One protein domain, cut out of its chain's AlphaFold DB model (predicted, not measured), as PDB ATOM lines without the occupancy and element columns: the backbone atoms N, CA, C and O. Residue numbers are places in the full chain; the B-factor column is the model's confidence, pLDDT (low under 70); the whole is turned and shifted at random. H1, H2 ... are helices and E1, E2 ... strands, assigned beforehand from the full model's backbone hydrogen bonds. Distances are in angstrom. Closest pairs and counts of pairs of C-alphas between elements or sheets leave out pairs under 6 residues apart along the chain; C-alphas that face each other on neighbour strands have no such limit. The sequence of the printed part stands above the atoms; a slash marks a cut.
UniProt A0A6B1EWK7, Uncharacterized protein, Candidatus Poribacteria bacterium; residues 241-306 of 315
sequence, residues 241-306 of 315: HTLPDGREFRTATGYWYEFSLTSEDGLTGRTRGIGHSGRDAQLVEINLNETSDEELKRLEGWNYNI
ATOM      1  N   HIS A 241     151.338 144.575 158.023       94.62
ATOM      2  CA  HIS A 241     150.201 143.699 157.753       94.62
ATOM      3  C   HIS A 241     148.988 144.479 157.253       94.62
ATOM      4  O   HIS A 241     148.658 145.544 157.771       94.62
ATOM      5  N   THR A 242     148.271 143.903 156.289       95.19
ATOM      6  CA  THR A 242     146.950 144.390 155.878       95.19
ATOM      7  C   THR A 242     145.872 143.814 156.797       95.19
ATOM      8  O   THR A 242     145.743 142.596 156.940       95.19
ATOM      9  N   LEU A 243     145.098 144.696 157.423       94.44
ATOM     10  CA  LEU A 243     144.005 144.386 158.334       94.44
ATOM     11  C   LEU A 243     142.728 143.962 157.579       94.44
ATOM     12  O   LEU A 243     142.579 144.263 156.393       94.44
ATOM     13  N   PRO A 244     141.765 143.289 158.247       91.25
ATOM     14  CA  PRO A 244     140.509 142.855 157.624       91.25
ATOM     15  C   PRO A 244     139.662 143.961 156.981       91.25
ATOM     16  O   PRO A 244     138.882 143.672 156.078       91.25
ATOM     17  N   ASP A 245     139.791 145.204 157.441       93.31
ATOM     18  CA  ASP A 245     139.098 146.372 156.886       93.31
ATOM     19  C   ASP A 245     139.912 147.111 155.806       93.31
ATOM     20  O   ASP A 245     139.484 148.151 155.309       93.31
ATOM     21  N   GLY A 246     141.073 146.570 155.424       93.81
ATOM     22  CA  GLY A 246     141.955 147.110 154.392       93.81
ATOM     23  C   GLY A 246     142.988 148.122 154.886       93.81
ATOM     24  O   GLY A 246     143.826 148.537 154.087       93.81
ATOM     25  N   ARG A 247     142.974 148.509 156.169       94.94
ATOM     26  CA  ARG A 247     144.027 149.362 156.744       94.94
ATOM     27  C   ARG A 247     145.352 148.608 156.846       94.94
ATOM     28  O   ARG A 247     145.387 147.382 156.868       94.94
ATOM     29  N   GLU A 248     146.448 149.346 156.929       95.38
ATOM     30  CA  GLU A 248     147.772 148.788 157.195       95.38
ATOM     31  C   GLU A 248     148.139 148.966 158.667       95.38
ATOM     32  O   GLU A 248     147.784 149.968 159.286       95.38
ATOM     33  N   PHE A 249     148.850 147.989 159.222       95.69
ATOM     34  CA  PHE A 249     149.289 147.997 160.609       95.69
ATOM     35  C   PHE A 249     150.666 147.358 160.732       95.69
ATOM     36  O   PHE A 249     150.878 146.236 160.264       95.69
ATOM     37  N   ARG A 250     151.599 148.055 161.380       94.81
ATOM     38  CA  ARG A 250     152.912 147.497 161.714       94.81
ATOM     39  C   ARG A 250     152.859 146.843 163.081       94.81
ATOM     40  O   ARG A 250     152.407 147.461 164.037       94.81
ATOM     41  N   THR A 251     153.316 145.605 163.199       93.88
ATOM     42  CA  THR A 251     153.428 144.952 164.509       93.88
ATOM     43  C   THR A 251     154.649 145.479 165.260       93.88
ATOM     44  O   THR A 251     155.692 145.747 164.657       93.88
ATOM     45  N   ALA A 252     154.511 145.660 166.575       91.12
ATOM     46  CA  ALA A 252     155.630 145.951 167.462       91.12
ATOM     47  C   ALA A 252     156.154 144.665 168.115       91.12
ATOM     48  O   ALA A 252     155.393 143.729 168.391       91.12
ATOM     49  N   THR A 253     157.456 144.642 168.378       88.19
ATOM     50  CA  THR A 253     158.112 143.600 169.174       88.19
ATOM     51  C   THR A 253     157.575 143.626 170.611       88.19
ATOM     52  O   THR A 253     157.120 144.654 171.106       88.19
ATOM     53  N   GLY A 254     157.494 142.456 171.243       88.44
ATOM     54  CA  GLY A 254     156.928 142.252 172.580       88.44
ATOM     55  C   GLY A 254     155.422 141.971 172.609       88.44
ATOM     56  O   GLY A 254     154.895 141.573 173.654       88.44
ATOM     57  N   TYR A 255     154.729 142.104 171.472       92.75
ATOM     58  CA  TYR A 255     153.270 142.020 171.408       92.75
ATOM     59  C   TYR A 255     152.750 140.964 170.431       92.75
ATOM     60  O   TYR A 255     153.356 140.634 169.407       92.75
ATOM     61  N   TRP A 256     151.562 140.466 170.760       94.12
ATOM     62  CA  TRP A 256     150.718 139.642 169.910       94.12
ATOM     63  C   TRP A 256     149.379 140.352 169.723       94.12
ATOM     64  O   TRP A 256     148.763 140.774 170.694       94.12
ATOM     65  N   TYR A 257     148.906 140.493 168.493       95.31
ATOM     66  CA  TYR A 257     147.740 141.306 168.162       95.31
ATOM     67  C   TYR A 257     146.600 140.444 167.639       95.31
ATOM     68  O   TYR A 257     146.783 139.656 166.708       95.31
ATOM     69  N   GLU A 258     145.402 140.638 168.181       95.75
ATOM     70  CA  GLU A 258     144.169 140.064 167.645       95.75
ATOM     71  C   GLU A 258     143.204 141.172 167.250       95.75
ATOM     72  O   GLU A 258     142.891 142.061 168.038       95.75
ATOM     73  N   PHE A 259     142.706 141.106 166.018       96.00
ATOM     74  CA  PHE A 259     141.803 142.109 165.476       96.00
ATOM     75  C   PHE A 259     140.404 141.529 165.368       96.00
ATOM     76  O   PHE A 259     140.214 140.395 164.916       96.00
ATOM     77  N   SER A 260     139.417 142.329 165.751       95.81
ATOM     78  CA  SER A 260     138.004 142.025 165.573       95.81
ATOM     79  C   SER A 260     137.339 143.074 164.693       95.81
ATOM     80  O   SER A 260     137.665 144.257 164.765       95.81
ATOM     81  N   LEU A 261     136.431 142.621 163.834       94.81
ATOM     82  CA  LEU A 261     135.647 143.470 162.945       94.81
ATOM     83  C   LEU A 261     134.240 142.887 162.825       94.81
ATOM     84  O   LEU A 261     134.066 141.713 162.509       94.81
ATOM     85  N   THR A 262     133.240 143.716 163.066       92.88
ATOM     86  CA  THR A 262     131.820 143.427 162.897       92.88
ATOM     87  C   THR A 262     131.349 144.028 161.581       92.88
ATOM     88  O   THR A 262     131.515 145.226 161.347       92.88
ATOM     89  N   SER A 263     130.799 143.185 160.708       89.25
ATOM     90  CA  SER A 263     130.225 143.614 159.434       89.25
ATOM     91  C   SER A 263     128.893 144.347 159.627       89.25
ATOM     92  O   SER A 263     128.284 144.286 160.697       89.25
ATOM     93  N   GLU A 264     128.400 144.993 158.567       86.81
ATOM     94  CA  GLU A 264     127.081 145.647 158.558       86.81
ATOM     95  C   GLU A 264     125.930 144.679 158.893       86.81
ATOM     96  O   GLU A 264     124.958 145.070 159.534       86.81
ATOM     97  N   ASP A 265     126.076 143.396 158.546       89.69
ATOM     98  CA  ASP A 265     125.113 142.332 158.863       89.69
ATOM     99  C   ASP A 265     125.189 141.848 160.329       89.69
ATOM    100  O   ASP A 265     124.500 140.903 160.718       89.69
ATOM    101  N   GLY A 266     126.046 142.462 161.153       86.12
ATOM    102  CA  GLY A 266     126.232 142.125 162.566       86.12
ATOM    103  C   GLY A 266     127.092 140.883 162.820       86.12
ATOM    104  O   GLY A 266     127.134 140.391 163.947       86.12
ATOM    105  N   LEU A 267     127.781 140.354 161.802       85.44
ATOM    106  CA  LEU A 267     128.691 139.220 161.963       85.44
ATOM    107  C   LEU A 267     130.069 139.711 162.408       85.44
ATOM    108  O   LEU A 267     130.738 140.442 161.680       85.44
ATOM    109  N   THR A 268     130.519 139.270 163.583       88.44
ATOM    110  CA  THR A 268     131.866 139.566 164.086       88.44
ATOM    111  C   THR A 268     132.867 138.513 163.617       88.44
ATOM    112  O   THR A 268     132.763 137.335 163.964       88.44
ATOM    113  N   GLY A 269     133.865 138.944 162.850       88.19
ATOM    114  CA  GLY A 269     135.063 138.179 162.520       88.19
ATOM    115  C   GLY A 269     136.217 138.505 163.471       88.19
ATOM    116  O   GLY A 269     136.343 139.635 163.941       88.19
ATOM    117  N   ARG A 270     137.073 137.513 163.743       90.81
ATOM    118  CA  ARG A 270     138.353 137.683 164.448       90.81
ATOM    119  C   ARG A 270     139.497 137.146 163.596       90.81
ATOM    120  O   ARG A 270     139.343 136.108 162.947       90.81
ATOM    121  N   THR A 271     140.635 137.832 163.596       89.19
ATOM    122  CA  THR A 271     141.848 137.327 162.943       89.19
ATOM    123  C   THR A 271     142.441 136.161 163.730       89.19
ATOM    124  O   THR A 271     142.228 136.014 164.932       89.19
ATOM    125  N   ARG A 272     143.219 135.309 163.051       84.38
ATOM    126  CA  ARG A 272     144.234 134.516 163.751       84.38
ATOM    127  C   ARG A 272     145.309 135.518 164.145       84.38
ATOM    128  O   ARG A 272     145.795 136.200 163.246       84.38
ATOM    129  N   GLY A 273     145.590 135.665 165.437       88.38
ATOM    130  CA  GLY A 273     146.485 136.721 165.896       88.38
ATOM    131  C   GLY A 273     147.828 136.747 165.162       88.38
ATOM    132  O   GLY A 273     148.277 135.732 164.616       88.38
ATOM    133  N   ILE A 274     148.424 137.932 165.110       90.81
ATOM    134  CA  ILE A 274     149.672 138.222 164.406       90.81
ATOM    135  C   ILE A 274     150.654 138.866 165.380       90.81
ATOM    136  O   ILE A 274     150.256 139.641 166.242       90.81
ATOM    137  N   GLY A 275     151.938 138.570 165.256       85.75
ATOM    138  CA  GLY A 275     152.954 139.172 166.110       85.75
ATOM    139  C   GLY A 275     154.314 138.542 165.880       85.75
ATOM    140  O   GLY A 275     154.410 137.397 165.429       85.75
ATOM    141  N   HIS A 276     155.357 139.305 166.189       78.69
ATOM    142  CA  HIS A 276     156.734 138.847 166.063       78.69
ATOM    143  C   HIS A 276     157.151 137.963 167.251       78.69
ATOM    144  O   HIS A 276     157.753 136.909 167.065       78.69
ATOM    145  N   SER A 277     156.755 138.329 168.474       75.94
ATOM    146  CA  SER A 277     157.291 137.752 169.721       75.94
ATOM    147  C   SER A 277     156.668 136.419 170.169       75.94
ATOM    148  O   SER A 277     156.688 136.073 171.347       75.94
ATOM    149  N   GLY A 278     156.154 135.618 169.233       77.06
ATOM    150  CA  GLY A 278     155.493 134.349 169.547       77.06
ATOM    151  C   GLY A 278     154.171 134.527 170.310       77.06
ATOM    152  O   GLY A 278     153.715 135.636 170.567       77.06
ATOM    153  N   ARG A 279     153.512 133.413 170.652       82.31
ATOM    154  CA  ARG A 279     152.160 133.433 171.255       82.31
ATOM    155  C   ARG A 279     152.126 133.750 172.749       82.31
ATOM    156  O   ARG A 279     151.051 134.029 173.265       82.31
ATOM    157  N   ASP A 280     153.270 133.683 173.419       87.62
ATOM    158  CA  ASP A 280     153.382 133.972 174.853       87.62
ATOM    159  C   ASP A 280     153.608 135.473 175.126       87.62
ATOM    160  O   ASP A 280     153.653 135.895 176.280       87.62
ATOM    161  N   ALA A 281     153.741 136.281 174.067       91.31
ATOM    162  CA  ALA A 281     153.837 137.733 174.135       91.31
ATOM    163  C   ALA A 281     152.542 138.384 174.647       91.31
ATOM    164  O   ALA A 281     151.471 137.771 174.673       91.31
ATOM    165  N   GLN A 282     152.627 139.658 175.038       93.50
ATOM    166  CA  GLN A 282     151.464 140.387 175.536       93.50
ATOM    167  C   GLN A 282     150.389 140.499 174.444       93.50
ATOM    168  O   GLN A 282     150.622 141.097 173.394       93.50
ATOM    169  N   LEU A 283     149.195 139.963 174.719       94.62
ATOM    170  CA  LEU A 283     148.046 140.059 173.819       94.62
ATOM    171  C   LEU A 283     147.446 141.474 173.834       94.62
ATOM    172  O   LEU A 283     147.081 141.993 174.891       94.62
ATOM    173  N   VAL A 284     147.277 142.054 172.647       95.31
ATOM    174  CA  VAL A 284     146.581 143.315 172.384       95.31
ATOM    175  C   VAL A 284     145.377 143.018 171.491       95.31
ATOM    176  O   VAL A 284     145.519 142.709 170.308       95.31
ATOM    177  N   GLU A 285     144.177 143.089 172.065       95.69
ATOM    178  CA  GLU A 285     142.926 142.938 171.319       95.69
ATOM    179  C   GLU A 285     142.458 144.302 170.792       95.69
ATOM    180  O   GLU A 285     142.315 145.256 171.558       95.69
ATOM    181  N   ILE A 286     142.201 144.395 169.487       95.88
ATOM    182  CA  ILE A 286     141.817 145.638 168.808       95.88
ATOM    183  C   ILE A 286     140.469 145.437 168.111       95.88
ATOM    184  O   ILE A 286     140.303 144.543 167.278       95.88
ATOM    185  N   ASN A 287     139.489 146.281 168.436       95.88
ATOM    186  CA  ASN A 287     138.204 146.324 167.739       95.88
ATOM    187  C   ASN A 287     138.247 147.388 166.642       95.88
ATOM    188  O   ASN A 287     138.219 148.584 166.923       95.88
ATOM    189  N   LEU A 288     138.296 146.957 165.385       95.88
ATOM    190  CA  LEU A 288     138.474 147.838 164.234       95.88
ATOM    191  C   LEU A 288     137.268 148.742 163.962       95.88
ATOM    192  O   LEU A 288     137.449 149.797 163.362       95.88
ATOM    193  N   ASN A 289     136.066 148.387 164.432       95.12
ATOM    194  CA  ASN A 289     134.900 149.271 164.326       95.12
ATOM    195  C   ASN A 289     134.966 150.464 165.287       95.12
ATOM    196  O   ASN A 289     134.293 151.466 165.058       95.12
ATOM    197  N   GLU A 290     135.717 150.328 166.377       95.44
ATOM    198  CA  GLU A 290     135.776 151.304 167.472       95.44
ATOM    199  C   GLU A 290     137.125 152.026 167.530       95.44
ATOM    200  O   GLU A 290     137.201 153.124 168.071       95.44
ATOM    201  N   THR A 291     138.173 151.430 166.954       96.62
ATOM    202  CA  THR A 291     139.536 151.966 166.978       96.62
ATOM    203  C   THR A 291     139.762 152.897 165.791       96.62
ATOM    204  O   THR A 291     139.725 152.483 164.625       96.62
ATOM    205  N   SER A 292     140.025 154.163 166.101       95.31
ATOM    206  CA  SER A 292     140.374 155.194 165.119       95.31
ATOM    207  C   SER A 292     141.755 154.971 164.490       95.31
ATOM    208  O   SER A 292     142.590 154.231 165.015       95.31
ATOM    209  N   ASP A 293     142.028 155.650 163.376       94.81
ATOM    210  CA  ASP A 293     143.344 155.600 162.728       94.81
ATOM    211  C   ASP A 293     144.434 156.222 163.612       94.81
ATOM    212  O   ASP A 293     145.568 155.747 163.636       94.81
ATOM    213  N   GLU A 294     144.107 157.263 164.381       95.25
ATOM    214  CA  GLU A 294     145.023 157.868 165.348       95.25
ATOM    215  C   GLU A 294     145.360 156.925 166.505       95.25
ATOM    216  O   GLU A 294     146.490 156.942 166.993       95.25
ATOM    217  N   GLU A 295     144.403 156.115 166.961       95.12
ATOM    218  CA  GLU A 295     144.651 155.095 167.982       95.12
ATOM    219  C   GLU A 295     145.479 153.942 167.421       95.12
ATOM    220  O   GLU A 295     146.450 153.547 168.063       95.12
ATOM    221  N   LEU A 296     145.182 153.464 166.206       94.06
ATOM    222  CA  LEU A 296     146.005 152.449 165.538       94.06
ATOM    223  C   LEU A 296     147.458 152.904 165.385       94.06
ATOM    224  O   LEU A 296     148.367 152.158 165.741       94.06
ATOM    225  N   LYS A 297     147.688 154.150 164.957       92.50
ATOM    226  CA  LYS A 297     149.038 154.727 164.834       92.50
ATOM    227  C   LYS A 297     149.804 154.826 166.153       92.50
ATOM    228  O   LYS A 297     151.022 154.935 166.145       92.50
ATOM    229  N   ARG A 298     149.121 154.833 167.301       92.62
ATOM    230  CA  ARG A 298     149.786 154.799 168.617       92.62
ATOM    231  C   ARG A 298     150.159 153.386 169.052       92.62
ATOM    232  O   ARG A 298     150.970 153.244 169.961       92.62
ATOM    233  N   LEU A 299     149.528 152.376 168.458       93.38
ATOM    234  CA  LEU A 299     149.721 150.960 168.775       93.38
ATOM    235  C   LEU A 299     150.668 150.258 167.796       93.38
ATOM    236  O   LEU A 299     151.172 149.181 168.119       93.38
ATOM    237  N   GLU A 300     150.859 150.828 166.605       93.00
ATOM    238  CA  GLU A 300     151.712 150.246 165.575       93.00
ATOM    239  C   GLU A 300     153.198 150.285 165.959       93.00
ATOM    240  O   GLU A 300     153.674 151.163 166.680       93.00
ATOM    241  N   GLY A 301     153.933 149.294 165.463       91.81
ATOM    242  CA  GLY A 301     155.379 149.210 165.570       91.81
ATOM    243  C   GLY A 301     156.104 150.189 164.652       91.81
ATOM    244  O   GLY A 301     155.518 150.911 163.845       91.81
ATOM    245  N   TRP A 302     157.429 150.194 164.772       90.62
ATOM    246  CA  TRP A 302     158.281 151.108 164.021       90.62
ATOM    247  C   TRP A 302     158.262 150.817 162.513       90.62
ATOM    248  O   TRP A 302     158.180 149.664 162.082       90.62
ATOM    249  N   ASN A 303     158.376 151.873 161.704       92.38
ATOM    250  CA  ASN A 303     158.588 151.753 160.265       92.38
ATOM    251  C   ASN A 303     160.085 151.618 159.965       92.38
ATOM    252  O   ASN A 303     160.808 152.614 159.927       92.38
ATOM    253  N   TYR A 304     160.538 150.390 159.709       90.69
ATOM    254  CA  TYR A 304     161.951 150.095 159.463       90.69
ATOM    255  C   TYR A 304     162.485 150.610 158.115       90.69
ATOM    256  O   TYR A 304     163.686 150.550 157.881       90.69
ATOM    257  N   ASN A 305     161.648 151.224 157.267       89.94
ATOM    258  CA  ASN A 305     162.133 152.045 156.149       89.94
ATOM    259  C   ASN A 305     162.837 153.336 156.614       89.94
ATOM    260  O   ASN A 305     163.486 154.012 155.816       89.94
ATOM    261  N   ILE A 306     162.678 153.718 157.884       89.94
ATOM    262  CA  ILE A 306     163.302 154.897 158.478       89.94
ATOM    263  C   ILE A 306     164.283 154.421 159.545       89.94
ATOM    264  O   ILE A 306     163.876 153.982 160.621       89.94
TER     265      ILE A 306
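Overview. This is residues 241 to 306 of the 315 residues of an uncharacterized protein of Candidatus Poribacteria bacterium (UniProt A0A6B1EWK7). A small, staggered three-stranded sheet is built along the long strand E2, with E4 beside its first part and E3 folded back on its far end. Before it, residues 241 to 242 fold back along short E1; H1 grazes the sheet. The 66 printed residues run E1, E2, E3, E4, H1; the class is mixed, with under half in named elements. The whole is compact, radius of gyration of the C-alphas 12.1 A, spanning 38 by 27 by 16 A.

Arrangement. E1, residues 248 to 250, pairs with no named strand. E2, residues 255 to 262, and E3, residues 268 to 270, form an antiparallel hairpin, N 269 and O 261 being 2.8 A apart. E4, residues 282 to 287, is parallel to E2 at 19 degrees, with N 258 and O 284 at 3.0 A. H1, residues 293 to 299, only grazes the sheet with residues 295 to 299; every O i to N i+4 pair in it is within hydrogen-bond range.

Along the chain. E2 measures 23.1 A and E4 16.5 A. C-alpha 248 is at (147.772, 148.788, 157.195), C-alpha 299 at (149.721, 150.960, 168.775).

Size, cuts and confidence. The printed part has no cut. The link E3 to E4 is long. No printed residue is under 70 in pLDDT.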